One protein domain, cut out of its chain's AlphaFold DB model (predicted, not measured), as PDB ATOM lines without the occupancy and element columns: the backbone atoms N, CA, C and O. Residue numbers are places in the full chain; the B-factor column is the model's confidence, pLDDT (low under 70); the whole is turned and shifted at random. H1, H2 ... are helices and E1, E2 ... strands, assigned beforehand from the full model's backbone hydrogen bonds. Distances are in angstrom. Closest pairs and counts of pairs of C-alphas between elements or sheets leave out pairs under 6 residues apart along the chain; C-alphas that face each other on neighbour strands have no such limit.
ATOM      1  N   PHE A   3     -28.967 -24.970  26.242       93.75
ATOM      2  CA  PHE A   3     -27.995 -25.184  25.176       93.75
ATOM      3  C   PHE A   3     -26.749 -25.836  25.761       93.75
ATOM      4  O   PHE A   3     -26.358 -25.503  26.877       93.75
ATOM      5  N   VAL A   4     -26.159 -26.755  25.004       94.88
ATOM      6  CA  VAL A   4     -24.911 -27.445  25.345       94.88
ATOM      7  C   VAL A   4     -23.927 -27.267  24.203       94.88
ATOM      8  O   VAL A   4     -24.327 -27.311  23.033       94.88
ATOM      9  N   TRP A   5     -22.660 -27.045  24.525       97.06
ATOM     10  CA  TRP A   5     -21.629 -26.912  23.505       97.06
ATOM     11  C   TRP A   5     -21.030 -28.269  23.142       97.06
ATOM     12  O   TRP A   5     -20.924 -29.174  23.970       97.06
ATOM     13  N   SER A   6     -20.656 -28.443  21.876       96.31
ATOM     14  CA  SER A   6     -20.100 -29.709  21.395       96.31
ATOM     15  C   SER A   6     -18.776 -30.091  22.058       96.31
ATOM     16  O   SER A   6     -18.490 -31.276  22.179       96.31
ATOM     17  N   ASP A   7     -17.971 -29.126  22.506       96.88
ATOM     18  CA  ASP A   7     -16.745 -29.384  23.266       96.88
ATOM     19  C   ASP A   7     -17.053 -29.915  24.674       96.88
ATOM     20  O   ASP A   7     -16.416 -30.871  25.114       96.88
ATOM     21  N   GLU A   8     -18.090 -29.400  25.340       96.12
ATOM     22  CA  GLU A   8     -18.587 -29.955  26.608       96.12
ATOM     23  C   GLU A   8     -19.111 -31.389  26.420       96.12
ATOM     24  O   GLU A   8     -18.772 -32.288  27.191       96.12
ATOM     25  N   LEU A   9     -19.878 -31.638  25.353       96.25
ATOM     26  CA  LEU A   9     -20.349 -32.985  25.008       96.25
ATOM     27  C   LEU A   9     -19.193 -33.938  24.668       96.25
ATOM     28  O   LEU A   9     -19.245 -35.122  25.000       96.25
ATOM     29  N   ALA A  10     -18.141 -33.435  24.022       95.69
ATOM     30  CA  ALA A  10     -16.942 -34.209  23.731       95.69
ATOM     31  C   ALA A  10     -16.208 -34.620  25.013       95.69
ATOM     32  O   ALA A  10     -15.758 -35.761  25.116       95.69
ATOM     33  N   LEU A  11     -16.111 -33.724  26.000       94.69
ATOM     34  CA  LEU A  11     -15.537 -34.056  27.305       94.69
ATOM     35  C   LEU A  11     -16.344 -35.157  27.996       94.69
ATOM     36  O   LEU A  11     -15.749 -36.138  28.433       94.69
ATOM     37  N   LEU A  12     -17.678 -35.059  27.989       95.19
ATOM     38  CA  LEU A  12     -18.553 -36.096  28.547       95.19
ATOM     39  C   LEU A  12     -18.329 -37.460  27.881       95.19
ATOM     40  O   LEU A  12     -18.094 -38.450  28.565       95.19
ATOM     41  N   LEU A  13     -18.334 -37.525  26.546       95.50
ATOM     42  CA  LEU A  13     -18.110 -38.788  25.832       95.50
ATOM     43  C   LEU A  13     -16.711 -39.366  26.066       95.50
ATOM     44  O   LEU A  13     -16.544 -40.586  26.086       95.50
ATOM     45  N   ARG A  14     -15.697 -38.512  26.215       93.44
ATOM     46  CA  ARG A  14     -14.334 -38.953  26.516       93.44
ATOM     47  C   ARG A  14     -14.249 -39.538  27.921       93.44
ATOM     48  O   ARG A  14     -13.626 -40.583  28.092       93.44
ATOM     49  N   ASP A  15     -14.844 -38.865  28.899       93.56
ATOM     50  CA  ASP A  15     -14.778 -39.261  30.304       93.56
ATOM     51  C   ASP A  15     -15.563 -40.568  30.551       93.56
ATOM     52  O   ASP A  15     -15.124 -41.402  31.341       93.56
ATOM     53  N   GLU A  16     -16.627 -40.817  29.779       92.56
ATOM     54  CA  GLU A  16     -17.366 -42.092  29.740       92.56
ATOM     55  C   GLU A  16     -16.671 -43.191  28.901       92.56
ATOM     56  O   GLU A  16     -17.112 -44.338  28.876       92.56
ATOM     57  N   GLY A  17     -15.581 -42.875  28.189       91.00
ATOM     58  CA  GLY A  17     -14.864 -43.828  27.331       91.00
ATOM     59  C   GLY A  17     -15.603 -44.215  26.038       91.00
ATOM     60  O   GLY A  17     -15.258 -45.208  25.398       91.00
ATOM     61  N   GLU A  18     -16.598 -43.429  25.634       89.69
ATOM     62  CA  GLU A  18     -17.521 -43.712  24.526       89.69
ATOM     63  C   GLU A  18     -16.978 -43.306  23.151       89.69
ATOM     64  O   GLU A  18     -17.451 -43.783  22.116       89.69
ATOM     65  N   ALA A  19     -15.992 -42.408  23.111       91.06
ATOM     66  CA  ALA A  19     -15.440 -41.890  21.867       91.06
ATOM     67  C   ALA A  19     -13.936 -41.619  21.953       91.06
ATOM     68  O   ALA A  19     -13.393 -41.198  22.973       91.06
ATOM     69  N   THR A  20     -13.248 -41.824  20.830       90.19
ATOM     70  CA  THR A  20     -11.821 -41.512  20.716       90.19
ATOM     71  C   THR A  20     -11.590 -40.014  20.504       90.19
ATOM     72  O   THR A  20     -12.392 -39.329  19.871       90.19
ATOM     73  N   ALA A  21     -10.423 -39.510  20.917       87.19
ATOM     74  CA  ALA A  21     -10.031 -38.115  20.682       87.19
ATOM     75  C   ALA A  21     -10.092 -37.707  19.196       87.19
ATOM     76  O   ALA A  21     -10.401 -36.564  18.873       87.19
ATOM     77  N   ARG A  22      -9.847 -38.650  18.273       89.12
ATOM     78  CA  ARG A  22      -9.965 -38.405  16.830       89.12
ATOM     79  C   ARG A  22     -11.410 -38.133  16.414       89.12
ATOM     80  O   ARG A  22     -11.645 -37.203  15.650       89.12
ATOM     81  N   GLN A  23     -12.358 -38.924  16.915       88.44
ATOM     82  CA  GLN A  23     -13.785 -38.764  16.617       88.44
ATOM     83  C   GLN A  23     -14.357 -37.457  17.168       88.44
ATOM     84  O   GLN A  23     -15.294 -36.924  16.592       88.44
ATOM     85  N   LEU A  24     -13.779 -36.948  18.254       93.31
ATOM     86  CA  LEU A  24     -14.220 -35.727  18.931       93.31
ATOM     87  C   LEU A  24     -13.457 -34.468  18.486       93.31
ATOM     88  O   LEU A  24     -13.775 -33.362  18.914       93.31
ATOM     89  N   SER A  25     -12.423 -34.623  17.654       92.50
ATOM     90  CA  SER A  25     -11.494 -33.536  17.325       92.50
ATOM     91  C   SER A  25     -12.172 -32.331  16.672       92.50
ATOM     92  O   SER A  25     -11.810 -31.196  16.973       92.50
ATOM     93  N   HIS A  26     -13.182 -32.551  15.827       91.44
ATOM     94  CA  HIS A  26     -13.942 -31.478  15.181       91.44
ATOM     95  C   HIS A  26     -14.868 -30.743  16.157       91.44
ATOM     96  O   HIS A  26     -14.952 -29.522  16.082       91.44
ATOM     97  N   TRP A  27     -15.492 -31.449  17.104       94.75
ATOM     98  CA  TRP A  27     -16.348 -30.859  18.141       94.75
ATOM     99  C   TRP A  27     -15.576 -29.936  19.083       94.75
ATOM    100  O   TRP A  27     -16.146 -28.966  19.573       94.75
ATOM    101  N   ILE A  28     -14.293 -30.228  19.313       93.00
ATOM    102  CA  ILE A  28     -13.392 -29.396  20.119       93.00
ATOM    103  C   ILE A  28     -12.810 -28.250  19.279       93.00
ATOM    104  O   ILE A  28     -12.724 -27.120  19.747       93.00
ATOM    105  N   ALA A  29     -12.394 -28.526  18.038       93.88
ATOM    106  CA  ALA A  29     -11.744 -27.532  17.183       93.88
ATOM    107  C   ALA A  29     -12.706 -26.450  16.666       93.88
ATOM    108  O   ALA A  29     -12.285 -25.322  16.422       93.88
ATOM    109  N   SER A  30     -13.983 -26.791  16.483       93.31
ATOM    110  CA  SER A  30     -15.019 -25.867  16.025       93.31
ATOM    111  C   SER A  30     -16.314 -26.094  16.810       93.31
ATOM    112  O   SER A  30     -17.231 -26.731  16.282       93.31
ATOM    113  N   PRO A  31     -16.408 -25.583  18.054       93.12
ATOM    114  CA  PRO A  31     -17.558 -25.832  18.905       93.12
ATOM    115  C   PRO A  31     -18.866 -25.305  18.313       93.12
ATOM    116  O   PRO A  31     -18.947 -24.162  17.860       93.12
ATOM    117  N   VAL A  32     -19.907 -26.133  18.348       94.44
ATOM    118  CA  VAL A  32     -21.263 -25.784  17.909       94.44
ATOM    119  C   VAL A  32     -22.226 -25.949  19.079       94.44
ATOM    120  O   VAL A  32     -22.160 -26.925  19.825       94.44
ATOM    121  N   GLY A  33     -23.129 -24.982  19.243       95.88
ATOM    122  CA  GLY A  33     -24.179 -25.039  20.253       95.88
ATOM    123  C   GLY A  33     -25.351 -25.898  19.786       95.88
ATOM    124  O   GLY A  33     -25.966 -25.616  18.755       95.88
ATOM    125  N   TYR A  34     -25.707 -26.908  20.574       94.56
ATOM    126  CA  TYR A  34     -26.880 -27.739  20.342       94.56
ATOM    127  C   TYR A  34     -27.980 -27.422  21.345       94.56
ATOM    128  O   TYR A  34     -27.745 -27.209  22.533       94.56
ATOM    129  N   ARG A  35     -29.221 -27.433  20.858       95.31
ATOM    130  CA  ARG A  35     -30.394 -27.382  21.726       95.31
ATOM    131  C   ARG A  35     -30.592 -28.754  22.358       95.31
ATOM    132  O   ARG A  35     -30.918 -29.703  21.647       95.31
ATOM    133  N   LEU A  36     -30.470 -28.829  23.680       94.88
ATOM    134  CA  LEU A  36     -30.784 -30.043  24.419       94.88
ATOM    135  C   LEU A  36     -32.306 -30.122  24.650       94.88
ATOM    136  O   LEU A  36     -32.896 -29.151  25.146       94.88
ATOM    137  N   PRO A  37     -32.973 -31.231  24.275       93.44
ATOM    138  CA  PRO A  37     -34.379 -31.439  24.606       93.44
ATOM    139  C   PRO A  37     -34.589 -31.487  26.124       93.44
ATOM    140  O   PRO A  37     -33.750 -32.008  26.858       93.44
ATOM    141  N   ASP A  38     -35.712 -30.956  26.607       92.81
ATOM    142  CA  ASP A  38     -36.000 -30.962  28.043       92.81
ATOM    143  C   ASP A  38     -36.121 -32.412  28.557       92.81
ATOM    144  O   ASP A  38     -36.824 -33.236  27.971       92.81
ATOM    145  N   GLY A  39     -35.401 -32.725  29.640       91.81
ATOM    146  CA  GLY A  39     -35.338 -34.071  30.221       91.81
ATOM    147  C   GLY A  39     -34.437 -35.067  29.478       91.81
ATOM    148  O   GLY A  39     -34.388 -36.228  29.875       91.81
ATOM    149  N   ALA A  40     -33.734 -34.648  28.419       93.06
ATOM    150  CA  ALA A  40     -32.760 -35.502  27.749       93.06
ATOM    151  C   ALA A  40     -31.454 -35.603  28.546       93.06
ATOM    152  O   ALA A  40     -30.952 -34.606  29.065       93.06
ATOM    153  N   ASP A  41     -30.885 -36.806  28.570       94.00
ATOM    154  CA  ASP A  41     -29.542 -37.036  29.082       94.00
ATOM    155  C   ASP A  41     -28.485 -36.499  28.084       94.00
ATOM    156  O   ASP A  41     -28.542 -36.836  26.892       94.00
ATOM    157  N   PRO A  42     -27.535 -35.651  28.526       94.06
ATOM    158  CA  PRO A  42     -26.511 -35.084  27.650       94.06
ATOM    159  C   PRO A  42     -25.590 -36.125  27.000       94.06
ATOM    160  O   PRO A  42     -25.182 -35.931  25.853       94.06
ATOM    161  N   VAL A  43     -25.279 -37.229  27.690       94.50
ATOM    162  CA  VAL A  43     -24.394 -38.286  27.175       94.50
ATOM    163  C   VAL A  43     -25.101 -39.057  26.065       94.50
ATOM    164  O   VAL A  43     -24.557 -39.209  24.971       94.50
ATOM    165  N   ASP A  44     -26.345 -39.475  26.287       95.44
ATOM    166  CA  ASP A  44     -27.148 -40.156  25.267       95.44
ATOM    167  C   ASP A  44     -27.413 -39.265  24.052       95.44
ATOM    168  O   ASP A  44     -27.404 -39.733  22.905       95.44
ATOM    169  N   PHE A  45     -27.616 -37.966  24.277       95.62
ATOM    170  CA  PHE A  45     -27.727 -36.988  23.204       95.62
ATOM    171  C   PHE A  45     -26.435 -36.908  22.374       95.62
ATOM    172  O   PHE A  45     -26.484 -37.024  21.145       95.62
ATOM    173  N   ALA A  46     -25.278 -36.799  23.032       95.50
ATOM    174  CA  ALA A  46     -23.972 -36.766  22.381       95.50
ATOM    175  C   ALA A  46     -23.672 -38.062  21.602       95.50
ATOM    176  O   ALA A  46     -23.270 -38.007  20.438       95.50
ATOM    177  N   ARG A  47     -23.957 -39.238  22.180       95.25
ATOM    178  CA  ARG A  47     -23.800 -40.544  21.508       95.25
ATOM    179  C   ARG A  47     -24.587 -40.605  20.197       95.25
ATOM    180  O   ARG A  47     -24.074 -41.065  19.170       95.25
ATOM    181  N   ARG A  48     -25.837 -40.129  20.211       94.50
ATOM    182  CA  ARG A  48     -26.708 -40.104  19.023       94.50
ATOM    183  C   ARG A  48     -26.177 -39.170  17.942       94.50
ATOM    184  O   ARG A  48     -26.158 -39.569  16.777       94.50
ATOM    185  N   LEU A  49     -25.723 -37.973  18.316       94.00
ATOM    186  CA  LEU A  49     -25.110 -37.028  17.379       94.00
ATOM    187  C   LEU A  49     -23.875 -37.635  16.707       94.00
ATOM    188  O   LEU A  49     -23.813 -37.694  15.479       94.00
ATOM    189  N   LEU A  50     -22.944 -38.179  17.497       92.31
ATOM    190  CA  LEU A  50     -21.712 -38.767  16.975       92.31
ATOM    191  C   LEU A  50     -21.990 -39.952  16.032       92.31
ATOM    192  O   LEU A  50     -21.350 -40.104  14.986       92.31
ATOM    193  N   THR A  51     -22.984 -40.778  16.371       92.69
ATOM    194  CA  THR A  51     -23.428 -41.900  15.531       92.69
ATOM    195  C   THR A  51     -23.996 -41.413  14.196       92.69
ATOM    196  O   THR A  51     -23.650 -41.961  13.146       92.69
ATOM    197  N   ALA A  52     -24.844 -40.379  14.216       90.69
ATOM    198  CA  ALA A  52     -25.445 -39.813  13.011       90.69
ATOM    199  C   ALA A  52     -24.389 -39.203  12.074       90.69
ATOM    200  O   ALA A  52     -24.420 -39.459  10.868       90.69
ATOM    201  N   GLU A  53     -23.418 -38.471  12.620       88.50
ATOM    202  CA  GLU A  53     -22.316 -37.885  11.847       88.50
ATOM    203  C   GLU A  53     -21.428 -38.961  11.213       88.50
ATOM    204  O   GLU A  53     -21.138 -38.907  10.015       88.50
ATOM    205  N   THR A  54     -21.074 -39.995  11.981       85.38
ATOM    206  CA  THR A  54     -20.269 -41.120  11.481       85.38
ATOM    207  C   THR A  54     -21.000 -41.879  10.367       85.38
ATOM    208  O   THR A  54     -20.394 -42.293   9.375       85.38
ATOM    209  N   ALA A  55     -22.319 -42.062  10.495       85.56
ATOM    210  CA  ALA A  55     -23.138 -42.694   9.463       85.56
ATOM    211  C   ALA A  55     -23.246 -41.832   8.191       85.56
ATOM    212  O   ALA A  55     -23.216 -42.373   7.085       85.56
ATOM    213  N   GLY A  56     -23.340 -40.507   8.339       79.88
ATOM    214  CA  GLY A  56     -23.325 -39.560   7.222       79.88
ATOM    215  C   GLY A  56     -22.002 -39.582   6.458       79.88
ATOM    216  O   GLY A  56     -22.003 -39.679   5.232       79.88
ATOM    217  N   GLN A  57     -20.874 -39.599   7.173       74.50
ATOM    218  CA  GLN A  57     -19.538 -39.672   6.573       74.50
ATOM    219  C   GLN A  57     -19.326 -40.950   5.753       74.50
ATOM    220  O   GLN A  57     -18.795 -40.884   4.645       74.50
ATOM    221  N   ARG A  58     -19.804 -42.108   6.235       68.94
ATOM    222  CA  ARG A  58     -19.706 -43.379   5.489       68.94
ATOM    223  C   ARG A  58     -20.502 -43.402   4.185       68.94
ATOM    224  O   ARG A  58     -20.159 -44.178   3.307       68.94
ATOM    225  N   ARG A  59     -21.571 -42.611   4.062       62.66
ATOM    226  CA  ARG A  59     -22.381 -42.540   2.831       62.66
ATOM    227  C   ARG A  59     -21.814 -41.585   1.783       62.66
ATOM    228  O   ARG A  59     -22.199 -41.683   0.627       62.66
ATOM    229  N   ALA A  60     -20.954 -40.656   2.192       56.75
ATOM    230  CA  ALA A  60     -20.300 -39.699   1.303       56.75
ATOM    231  C   ALA A  60     -18.949 -40.203   0.754       56.75
ATOM    232  O   ALA A  60     -18.292 -39.466   0.022       56.75
ATOM    233  N   SER A  61     -18.534 -41.418   1.140       52.44
ATOM    234  CA  SER A  61     -17.262 -42.059   0.771       52.44
ATOM    235  C   SER A  61     -17.458 -43.163  -0.260       52.44
ATOM    236  O   SER A  61     -18.526 -43.814  -0.212       52.44
TER     237      SER A  61
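Overview. This is residues 3 to 61 of the 61 residues of an uncharacterized protein of Acidimicrobiia bacterium (UniProt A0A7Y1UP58). A hairpin of helices H1 and H2 is crossed by long H3, and residues 55 to 61, of which 55 to 59 belong to H3, stick out; a small antiparallel sheet, E1 and E2, lies where H1 begins. The printed part has 59 residues, mostly helix, in the order E1, H1, H2, E2, H3. It is compact, radius of gyration of the C-alphas 11.2 A, spanning 35 by 21 by 20 A.

Arrangement. E1, residues 3 to 5, and E2, residues 33 to 36, are antiparallel neighbours, with N 34 and O 4 2.8 A apart, within hydrogen-bond range. H1, residues 6 to 15, and H2, residues 21 to 29, touch as a helical hairpin, opposite ways at a shallow tilt of 27 degrees; their closest C-alphas, Asp 7 and Ile 28, are 4.6 A apart. H3, residues 42 to 59, touches H1 with residues 42 to 47 alone, about perpendicular at 77 degrees; the closest C-alphas, Leu 9 and Ala 46, are 5.9 A apart. In H1 and H3 every O i to N i+4 pair is within hydrogen-bond range, in H2 3 of 5.

Along the chain. E1 begins at C-alpha 3 (-27.995, -25.184, 25.176); H3, 26.2 A long, ends at C-alpha 59 (-22.381, -42.540, 2.831). H1 measures 14.1 A.

Size, cuts and confidence. The printed part has no cut, and its links are tight. Residues 58 to 61 have pLDDT under 70.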